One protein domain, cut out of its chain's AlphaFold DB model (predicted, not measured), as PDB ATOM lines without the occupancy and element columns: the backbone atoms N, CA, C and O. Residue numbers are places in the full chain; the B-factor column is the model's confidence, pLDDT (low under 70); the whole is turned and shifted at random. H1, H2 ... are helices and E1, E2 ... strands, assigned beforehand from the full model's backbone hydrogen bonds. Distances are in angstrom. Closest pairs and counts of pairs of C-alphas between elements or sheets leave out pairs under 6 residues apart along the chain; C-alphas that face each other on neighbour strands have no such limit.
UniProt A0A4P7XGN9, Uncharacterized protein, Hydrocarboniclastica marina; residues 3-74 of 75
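This is residues 3 to 74 of the 75 residues of an uncharacterized protein of Hydrocarboniclastica marina (UniProt A0A4P7XGN9). One strongly twisted sheet of four strands is grazed by the short helix H1, and residues 55 to 74, without a named element, fold back to E1. The 72 printed residues run E1 H1 E2 E3 E4; the mixed sheet's order is E1 E2 E3 E4. It is mostly strand, under half of the residues being in named elements, and compact, radius of gyration of the C-alphas 12.7 A, spanning 39 by 22 by 21 A.

E1, residues 3 to 6, H1, residues 9 to 14, and E2, residues 19 to 24, form a strand-helix-strand unit, parallel neighbour strands with a helix between, its crossover right-handed. Within hydrogen-bond range, N 4 and O 20 are 2.9 A apart. H1 only grazes the sheet; the closest C-alphas of H1 and E2, Gln 9 and His 23, are 6.6 A apart. In H1, 0 of 2 O i to N i+4 pairs and 3 of 3 O i to N i+3 pairs are within range. E2, E3, residues 35 to 41, and E4, residues 47 to 54, form a meander of antiparallel hairpins, with N 21 and O 39 at 2.8 A and N 36 and O 53 at 2.9 A.

E1 begins at C-alpha 3 (-21.532, -42.300, -33.921). E2 measures 16.1 A, E3 19.5 A and E4 20.0 A, ending at C-alpha 54 (-29.125, -40.723, -47.106).

The farthest C-alphas, Ser 44 and Ser 63, are 40.0 A apart. The printed part has no cut and no long link; pLDDT is under 70 at residue 74.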
ATOM      1  N   PHE A   3     -21.420 -42.714 -32.525       92.75
ATOM      2  CA  PHE A   3     -21.532 -42.300 -33.921       92.75
ATOM      3  C   PHE A   3     -20.509 -41.215 -34.221       92.75
ATOM      4  O   PHE A   3     -20.427 -40.224 -33.502       92.75
ATOM      5  N   TYR A   4     -19.767 -41.395 -35.308       93.94
ATOM      6  CA  TYR A   4     -18.708 -40.482 -35.714       93.94
ATOM      7  C   TYR A   4     -18.884 -40.087 -37.173       93.94
ATOM      8  O   TYR A   4     -18.955 -40.949 -38.051       93.94
ATOM      9  N   VAL A   5     -18.914 -38.785 -37.452       94.06
ATOM     10  CA  VAL A   5     -18.827 -38.280 -38.824       94.06
ATOM     11  C   VAL A   5     -17.364 -38.057 -39.156       94.06
ATOM     12  O   VAL A   5     -16.659 -37.349 -38.441       94.06
ATOM     13  N   ILE A   6     -16.905 -38.671 -40.243       92.94
ATOM     14  CA  ILE A   6     -15.502 -38.640 -40.650       92.94
ATOM     15  C   ILE A   6     -15.356 -38.069 -42.059       92.94
ATOM     16  O   ILE A   6     -16.062 -38.451 -42.994       92.94
ATOM     17  N   GLY A   7     -14.384 -37.173 -42.227       86.94
ATOM     18  CA  GLY A   7     -14.033 -36.606 -43.534       86.94
ATOM     19  C   GLY A   7     -13.131 -37.505 -44.389       86.94
ATOM     20  O   GLY A   7     -12.923 -37.221 -45.564       86.94
ATOM     21  N   SER A   8     -12.562 -38.570 -43.815       83.44
ATOM     22  CA  SER A   8     -11.670 -39.490 -44.525       83.44
ATOM     23  C   SER A   8     -11.743 -40.900 -43.960       83.44
ATOM     24  O   SER A   8     -11.649 -41.096 -42.749       83.44
ATOM     25  N   GLN A   9     -11.784 -41.903 -44.840       78.75
ATOM     26  CA  GLN A   9     -11.699 -43.314 -44.447       78.75
ATOM     27  C   GLN A   9     -10.400 -43.675 -43.710       78.75
ATOM     28  O   GLN A   9     -10.377 -44.667 -42.987       78.75
ATOM     29  N   LYS A  10      -9.324 -42.877 -43.826       79.06
ATOM     30  CA  LYS A  10      -8.067 -43.110 -43.087       79.06
ATOM     31  C   LYS A  10      -8.277 -43.110 -41.562       79.06
ATOM     32  O   LYS A  10      -7.533 -43.776 -40.844       79.06
ATOM     33  N   LEU A  11      -9.311 -42.418 -41.078       74.75
ATOM     34  CA  LEU A  11      -9.711 -42.391 -39.666       74.75
ATOM     35  C   LEU A  11     -10.208 -43.754 -39.157       74.75
ATOM     36  O   LEU A  11     -10.100 -44.050 -37.970       74.75
ATOM     37  N   LEU A  12     -10.642 -44.641 -40.059       78.25
ATOM     38  CA  LEU A  12     -11.088 -45.996 -39.720       78.25
ATOM     39  C   LEU A  12      -9.945 -46.938 -39.318       78.25
ATOM     40  O   LEU A  12     -10.210 -48.071 -38.925       78.25
ATOM     41  N   ASN A  13      -8.683 -46.511 -39.423       78.12
ATOM     42  CA  ASN A  13      -7.535 -47.314 -38.990       78.12
ATOM     43  C   ASN A  13      -7.446 -47.435 -37.459       78.12
ATOM     44  O   ASN A  13      -6.780 -48.336 -36.960       78.12
ATOM     45  N   LYS A  14      -8.123 -46.545 -36.722       79.44
ATOM     46  CA  LYS A  14      -8.268 -46.589 -35.261       79.44
ATOM     47  C   LYS A  14      -9.739 -46.765 -34.868       79.44
ATOM     48  O   LYS A  14     -10.225 -46.082 -33.968       79.44
ATOM     49  N   ALA A  15     -10.463 -47.627 -35.587       84.25
ATOM     50  CA  ALA A  15     -11.874 -47.869 -35.314       84.25
ATOM     51  C   ALA A  15     -12.075 -48.338 -33.862       84.25
ATOM     52  O   ALA A  15     -11.415 -49.266 -33.392       84.25
ATOM     53  N   ARG A  16     -12.987 -47.674 -33.155       93.00
ATOM     54  CA  ARG A  16     -13.401 -48.013 -31.796       93.00
ATOM     55  C   ARG A  16     -14.451 -49.128 -31.875       93.00
ATOM     56  O   ARG A  16     -15.263 -49.113 -32.806       93.00
ATOM     57  N   PRO A  17     -14.445 -50.120 -30.970       95.25
ATOM     58  CA  PRO A  17     -15.509 -51.116 -30.917       95.25
ATOM     59  C   PRO A  17     -16.885 -50.471 -30.700       95.25
ATOM     60  O   PRO A  17     -16.978 -49.386 -30.125       95.25
ATOM     61  N   ASN A  18     -17.952 -51.152 -31.120       96.56
ATOM     62  CA  ASN A  18     -19.342 -50.731 -30.890       96.56
ATOM     63  C   ASN A  18     -19.634 -49.297 -31.378       96.56
ATOM     64  O   ASN A  18     -20.193 -48.474 -30.649       96.56
ATOM     65  N   SER A  19     -19.196 -48.980 -32.597       96.12
ATOM     66  CA  SER A  19     -19.255 -47.626 -33.159       96.12
ATOM     67  C   SER A  19     -19.686 -47.634 -34.623       96.12
ATOM     68  O   SER A  19     -19.370 -48.565 -35.360       96.12
ATOM     69  N   VAL A  20     -20.361 -46.576 -35.068       95.88
ATOM     70  CA  VAL A  20     -20.736 -46.355 -36.469       95.88
ATOM     71  C   VAL A  20     -20.020 -45.124 -37.000       95.88
ATOM     72  O   VAL A  20     -20.045 -44.055 -36.396       95.88
ATOM     73  N   TYR A  21     -19.412 -45.272 -38.170       95.50
ATOM     74  CA  TYR A  21     -18.715 -44.207 -38.870       95.50
ATOM     75  C   TYR A  21     -19.497 -43.803 -40.113       95.50
ATOM     76  O   TYR A  21     -19.806 -44.641 -40.960       95.50
ATOM     77  N   LEU A  22     -19.783 -42.512 -40.231       95.62
ATOM     78  CA  LEU A  22     -20.410 -41.897 -41.390       95.62
ATOM     79  C   LEU A  22     -19.334 -41.165 -42.183       95.62
ATOM     80  O   LEU A  22     -18.904 -40.070 -41.822       95.62
ATOM     81  N   HIS A  23     -18.874 -41.789 -43.261       94.50
ATOM     82  CA  HIS A  23     -17.943 -41.160 -44.180       94.50
ATOM     83  C   HIS A  23     -18.701 -40.247 -45.136       94.50
ATOM     84  O   HIS A  23     -19.592 -40.703 -45.855       94.50
ATOM     85  N   ILE A  24     -18.332 -38.968 -45.130       93.31
ATOM     86  CA  ILE A  24     -18.943 -37.951 -45.984       93.31
ATOM     87  C   ILE A  24     -18.742 -38.338 -47.451       93.31
ATOM     88  O   ILE A  24     -17.612 -38.526 -47.908       93.31
ATOM     89  N   ASP A  25     -19.845 -38.419 -48.190       91.12
ATOM     90  CA  ASP A  25     -19.831 -38.493 -49.644       91.12
ATOM     91  C   ASP A  25     -20.164 -37.110 -50.226       91.12
ATOM     92  O   ASP A  25     -20.960 -36.351 -49.670       91.12
ATOM     93  N   HIS A  26     -19.502 -36.743 -51.322       88.62
ATOM     94  CA  HIS A  26     -19.648 -35.422 -51.943       88.62
ATOM     95  C   HIS A  26     -20.664 -35.415 -53.094       88.62
ATOM     96  O   HIS A  26     -20.722 -34.436 -53.840       88.62
ATOM     97  N   TRP A  27     -21.461 -36.480 -53.244       92.62
ATOM     98  CA  TRP A  27     -22.538 -36.549 -54.220       92.62
ATOM     99  C   TRP A  27     -23.486 -35.358 -54.072       92.62
ATOM    100  O   TRP A  27     -24.100 -35.135 -53.027       92.62
ATOM    101  N   ASN A  28     -23.598 -34.607 -55.161       91.06
ATOM    102  CA  ASN A  28     -24.452 -33.442 -55.265       91.06
ATOM    103  C   ASN A  28     -25.794 -33.852 -55.894       91.06
ATOM    104  O   ASN A  28     -25.900 -33.968 -57.114       91.06
ATOM    105  N   ASP A  29     -26.809 -34.077 -55.060       90.62
ATOM    106  CA  ASP A  29     -28.176 -34.386 -55.492       90.62
ATOM    107  C   ASP A  29     -28.992 -33.087 -55.545       90.62
ATOM    108  O   ASP A  29     -29.628 -32.712 -54.567       90.62
ATOM    109  N   TYR A  30     -28.896 -32.334 -56.646       93.00
ATOM    110  CA  TYR A  30     -29.572 -31.031 -56.804       93.00
ATOM    111  C   TYR A  30     -29.294 -30.049 -55.640       93.00
ATOM    112  O   TYR A  30     -30.189 -29.445 -55.055       93.00
ATOM    113  N   SER A  31     -28.017 -29.909 -55.283       92.44
ATOM    114  CA  SER A  31     -27.473 -29.143 -54.149       92.44
ATOM    115  C   SER A  31     -27.796 -29.693 -52.755       92.44
ATOM    116  O   SER A  31     -27.397 -29.092 -51.757       92.44
ATOM    117  N   PHE A  32     -28.412 -30.873 -52.656       93.00
ATOM    118  CA  PHE A  32     -28.567 -31.598 -51.398       93.00
ATOM    119  C   PHE A  32     -27.411 -32.586 -51.191       93.00
ATOM    120  O   PHE A  32     -27.244 -33.560 -51.923       93.00
ATOM    121  N   PHE A  33     -26.623 -32.350 -50.139       94.44
ATOM    122  CA  PHE A  33     -25.487 -33.190 -49.740       94.44
ATOM    123  C   PHE A  33     -25.884 -34.070 -48.557       94.44
ATOM    124  O   PHE A  33     -25.537 -33.785 -47.410       94.44
ATOM    125  N   THR A  34     -26.670 -35.105 -48.849       95.81
ATOM    126  CA  THR A  34     -27.273 -35.996 -47.843       95.81
ATOM    127  C   THR A  34     -26.624 -37.373 -47.791       95.81
ATOM    128  O   THR A  34     -26.989 -38.185 -46.948       95.81
ATOM    129  N   LEU A  35     -25.690 -37.681 -48.690       96.19
ATOM    130  CA  LEU A  35     -25.173 -39.033 -48.854       96.19
ATOM    131  C   LEU A  35     -23.963 -39.298 -47.944       96.19
ATOM    132  O   LEU A  35     -23.019 -38.510 -47.892       96.19
ATOM    133  N   PHE A  36     -23.983 -40.435 -47.253       95.94
ATOM    134  CA  PHE A  36     -22.890 -40.914 -46.410       95.94
ATOM    135  C   PHE A  36     -22.666 -42.403 -46.662       95.94
ATOM    136  O   PHE A  36     -23.620 -43.153 -46.873       95.94
ATOM    137  N   ARG A  37     -21.415 -42.857 -46.584       95.81
ATOM    138  CA  ARG A  37     -21.119 -44.290 -46.452       95.81
ATOM    139  C   ARG A  37     -21.090 -44.655 -44.973       95.81
ATOM    140  O   ARG A  37     -20.323 -44.059 -44.220       95.81
ATOM    141  N   ALA A  38     -21.898 -45.627 -44.573       96.25
ATOM    142  CA  ALA A  38     -21.978 -46.095 -43.197       96.25
ATOM    143  C   ALA A  38     -21.104 -47.337 -42.990       96.25
ATOM    144  O   ALA A  38     -21.226 -48.325 -43.710       96.25
ATOM    145  N   VAL A  39     -20.239 -47.305 -41.978       96.44
ATOM    146  CA  VAL A  39     -19.390 -48.437 -41.589       96.44
ATOM    147  C   VAL A  39     -19.600 -48.735 -40.110       96.44
ATOM    148  O   VAL A  39     -19.363 -47.876 -39.264       96.44
ATOM    149  N   LEU A  40     -20.017 -49.959 -39.787       96.38
ATOM    150  CA  LEU A  40     -20.132 -50.453 -38.415       96.38
ATOM    151  C   LEU A  40     -18.807 -51.073 -37.970       96.38
ATOM    152  O   LEU A  40     -18.251 -51.919 -38.662       96.38
ATOM    153  N   SER A  41     -18.334 -50.700 -36.791       96.31
ATOM    154  CA  SER A  41     -17.272 -51.377 -36.055       96.31
ATOM    155  C   SER A  41     -17.914 -52.194 -34.936       96.31
ATOM    156  O   SER A  41     -18.508 -51.628 -34.014       96.31
ATOM    157  N   ASP A  42     -17.859 -53.524 -35.041       95.50
ATOM    158  CA  ASP A  42     -18.472 -54.425 -34.061       95.50
ATOM    159  C   ASP A  42     -17.698 -54.462 -32.726       95.50
ATOM    160  O   ASP A  42     -16.725 -53.734 -32.511       95.50
ATOM    161  N   ASN A  43     -18.134 -55.303 -31.786       95.56
ATOM    162  CA  ASN A  43     -17.498 -55.423 -30.467       95.56
ATOM    163  C   ASN A  43     -16.045 -55.929 -30.527       95.56
ATOM    164  O   ASN A  43     -15.300 -55.753 -29.567       95.56
ATOM    165  N   SER A  44     -15.633 -56.542 -31.637       95.00
ATOM    166  CA  SER A  44     -14.260 -56.991 -31.887       95.00
ATOM    167  C   SER A  44     -13.469 -55.993 -32.744       95.00
ATOM    168  O   SER A  44     -12.415 -56.350 -33.267       95.00
ATOM    169  N   ALA A  45     -13.975 -54.763 -32.915       92.19
ATOM    170  CA  ALA A  45     -13.451 -53.738 -33.821       92.19
ATOM    171  C   ALA A  45     -13.363 -54.184 -35.293       92.19
ATOM    172  O   ALA A  45     -12.640 -53.591 -36.102       92.19
ATOM    173  N   ARG A  46     -14.099 -55.235 -35.676       94.25
ATOM    174  CA  ARG A  46     -14.179 -55.662 -37.070       94.25
ATOM    175  C   ARG A  46     -15.187 -54.781 -37.793       94.25
ATOM    176  O   ARG A  46     -16.285 -54.517 -37.304       94.25
ATOM    177  N   ARG A  47     -14.780 -54.322 -38.975       94.75
ATOM    178  CA  ARG A  47     -15.536 -53.374 -39.790       94.75
ATOM    179  C   ARG A  47     -16.489 -54.101 -40.728       94.75
ATOM    180  O   ARG A  47     -16.082 -55.037 -41.411       94.75
ATOM    181  N   HIS A  48     -17.710 -53.597 -40.804       95.69
ATOM    182  CA  HIS A  48     -18.758 -54.039 -41.714       95.69
ATOM    183  C   HIS A  48     -19.244 -52.821 -42.491       95.69
ATOM    184  O   HIS A  48     -19.721 -51.856 -41.895       95.69
ATOM    185  N   ASP A  49     -19.085 -52.842 -43.812       95.81
ATOM    186  CA  ASP A  49     -19.647 -51.804 -44.675       95.81
ATOM    187  C   ASP A  49     -21.163 -52.015 -44.762       95.81
ATOM    188  O   ASP A  49     -21.624 -53.067 -45.203       95.81
ATOM    189  N   LEU A  50     -21.930 -51.031 -44.297       96.38
ATOM    190  CA  LEU A  50     -23.392 -51.037 -44.362       96.38
ATOM    191  C   LEU A  50     -23.908 -50.381 -45.652       96.38
ATOM    192  O   LEU A  50     -25.113 -50.350 -45.891       96.38
ATOM    193  N   GLY A  51     -23.005 -49.869 -46.491       96.00
ATOM    194  CA  GLY A  51     -23.311 -49.238 -47.762       96.00
ATOM    195  C   GLY A  51     -23.621 -47.748 -47.646       96.00
ATOM    196  O   GLY A  51     -23.202 -47.050 -46.720       96.00
ATOM    197  N   MET A  52     -24.327 -47.245 -48.658       96.50
ATOM    198  CA  MET A  52     -24.660 -45.831 -48.797       96.50
ATOM    199  C   MET A  52     -26.012 -45.540 -48.144       96.50
ATOM    200  O   MET A  52     -26.999 -46.214 -48.431       96.50
ATOM    201  N   VAL A  53     -26.069 -44.504 -47.311       95.94
ATOM    202  CA  VAL A  53     -27.286 -44.044 -46.635       95.94
ATOM    203  C   VAL A  53     -27.496 -42.554 -46.883       95.94
ATOM    204  O   VAL A  53     -26.538 -41.781 -46.927       95.94
ATOM    205  N   LYS A  54     -28.755 -42.141 -47.050       94.75
ATOM    206  CA  LYS A  54     -29.125 -40.723 -47.106       94.75
ATOM    207  C   LYS A  54     -29.544 -40.252 -45.716       94.75
ATOM    208  O   LYS A  54     -30.422 -40.849 -45.100       94.75
ATOM    209  N   ILE A  55     -28.928 -39.176 -45.248       94.88
ATOM    210  CA  ILE A  55     -29.217 -38.497 -43.989       94.88
ATOM    211  C   ILE A  55     -29.511 -37.033 -44.320       94.88
ATOM    212  O   ILE A  55     -28.712 -36.342 -44.952       94.88
ATOM    213  N   GLY A  56     -30.678 -36.564 -43.898       93.62
ATOM    214  CA  GLY A  56     -31.111 -35.177 -44.029       93.62
ATOM    215  C   GLY A  56     -31.837 -34.732 -42.768       93.62
ATOM    216  O   GLY A  56     -32.049 -35.529 -41.850       93.62
ATOM    217  N   PHE A  57     -32.228 -33.464 -42.722       94.06
ATOM    218  CA  PHE A  57     -32.934 -32.886 -41.581       94.06
ATOM    219  C   PHE A  57     -34.224 -32.185 -42.015       94.06
ATOM    220  O   PHE A  57     -34.405 -31.797 -43.170       94.06
ATOM    221  N   LYS A  58     -35.171 -32.060 -41.081       94.62
ATOM    222  CA  LYS A  58     -36.476 -31.458 -41.363       94.62
ATOM    223  C   LYS A  58     -36.302 -29.989 -41.748       94.62
ATOM    224  O   LYS A  58     -35.679 -29.234 -41.010       94.62
ATOM    225  N   GLY A  59     -36.906 -29.593 -42.865       93.44
ATOM    226  CA  GLY A  59     -36.816 -28.222 -43.372       93.44
ATOM    227  C   GLY A  59     -35.488 -27.892 -44.053       93.44
ATOM    228  O   GLY A  59     -35.219 -26.718 -44.268       93.44
ATOM    229  N   GLN A  60     -34.667 -28.895 -44.384       94.00
ATOM    230  CA  GLN A  60     -33.448 -28.687 -45.158       94.00
ATOM    231  C   GLN A  60     -33.752 -28.031 -46.510       94.00
ATOM    232  O   GLN A  60     -34.574 -28.526 -47.284       94.00
ATOM    233  N   ASP A  61     -33.030 -26.954 -46.798       94.81
ATOM    234  CA  ASP A  61     -32.901 -26.366 -48.123       94.81
ATOM    235  C   ASP A  61     -31.440 -26.465 -48.604       94.81
ATOM    236  O   ASP A  61     -30.590 -27.095 -47.970       94.81
ATOM    237  N   VAL A  62     -31.146 -25.865 -49.755       95.00
ATOM    238  CA  VAL A  62     -29.824 -25.939 -50.395       95.00
ATOM    239  C   VAL A  62     -28.780 -24.990 -49.787       95.00
ATOM    240  O   VAL A  62     -27.632 -24.998 -50.227       95.00
ATOM    241  N   SER A  63     -29.154 -24.159 -48.807       96.12
ATOM    242  CA  SER A  63     -28.249 -23.200 -48.158       96.12
ATOM    243  C   SER A  63     -27.354 -23.839 -47.094       96.12
ATOM    244  O   SER A  63     -26.277 -23.310 -46.826       96.12
ATOM    245  N   ILE A  64     -27.761 -24.984 -46.528       93.88
ATOM    246  CA  ILE A  64     -27.022 -25.707 -45.484       93.88
ATOM    247  C   ILE A  64     -26.855 -27.174 -45.889       93.88
ATOM    248  O   ILE A  64     -27.821 -27.916 -46.100       93.88
ATOM    249  N   LYS A  65     -25.606 -27.636 -45.961       93.25
ATOM    250  CA  LYS A  65     -25.301 -29.043 -46.263       93.25
ATOM    251  C   LYS A  65     -25.519 -29.888 -45.013       93.25
ATOM    252  O   LYS A  65     -25.163 -29.460 -43.922       93.25
ATOM    253  N   THR A  66     -25.982 -31.135 -45.148       93.56
ATOM    254  CA  THR A  66     -26.182 -32.013 -43.974       93.56
ATOM    255  C   THR A  66     -24.904 -32.150 -43.145       93.56
ATOM    256  O   THR A  66     -24.938 -32.089 -41.926       93.56
ATOM    257  N   ARG A  67     -23.738 -32.272 -43.790       91.81
ATOM    258  CA  ARG A  67     -22.450 -32.368 -43.082       91.81
ATOM    259  C   ARG A  67     -22.077 -31.132 -42.249       91.81
ATOM    260  O   ARG A  67     -21.193 -31.241 -41.416       91.81
ATOM    261  N   GLU A  68     -22.692 -29.976 -42.494       91.88
ATOM    262  CA  GLU A  68     -22.452 -28.739 -41.729       91.88
ATOM    263  C   GLU A  68     -23.300 -28.692 -40.450       91.88
ATOM    264  O   GLU A  68     -22.975 -27.951 -39.529       91.88
ATOM    265  N   THR A  69     -24.352 -29.513 -40.360       92.88
ATOM    266  CA  THR A  69     -25.191 -29.641 -39.159       92.88
ATOM    267  C   THR A  69     -24.713 -30.746 -38.215       92.88
ATOM    268  O   THR A  69     -25.384 -31.035 -37.228       92.88
ATOM    269  N   LEU A  70     -23.609 -31.422 -38.545       91.19
ATOM    270  CA  LEU A  70     -23.075 -32.557 -37.799       91.19
ATOM    271  C   LEU A  70     -21.695 -32.215 -37.236       91.19
ATOM    272  O   LEU A  70     -20.893 -31.557 -37.897       91.19
ATOM    273  N   GLU A  71     -21.401 -32.704 -36.034       87.81
ATOM    274  CA  GLU A  71     -20.059 -32.616 -35.462       87.81
ATOM    275  C   GLU A  71     -19.135 -33.616 -36.170       87.81
ATOM    276  O   GLU A  71     -19.387 -34.823 -36.184       87.81
ATOM    277  N   ILE A  72     -18.084 -33.097 -36.807       83.31
ATOM    278  CA  ILE A  72     -17.111 -33.902 -37.545       83.31
ATOM    279  C   ILE A  72     -15.929 -34.186 -36.623       83.31
ATOM    280  O   ILE A  72     -15.245 -33.256 -36.190       83.31
ATOM    281  N   GLU A  73     -15.637 -35.468 -36.382       78.50
ATOM    282  CA  GLU A  73     -14.405 -35.828 -35.684       78.50
ATOM    283  C   GLU A  73     -13.203 -35.411 -36.541       78.50
ATOM    284  O   GLU A  73     -13.014 -35.851 -37.680       78.50
ATOM    285  N   SER A  74     -12.391 -34.530 -35.965       67.25
ATOM    286  CA  SER A  74     -11.142 -34.035 -36.534       67.25
ATOM    287  C   SER A  74      -9.980 -34.699 -35.789       67.25
ATOM    288  O   SER A  74     -10.061 -34.864 -34.575       67.25
TER     289      SER A  74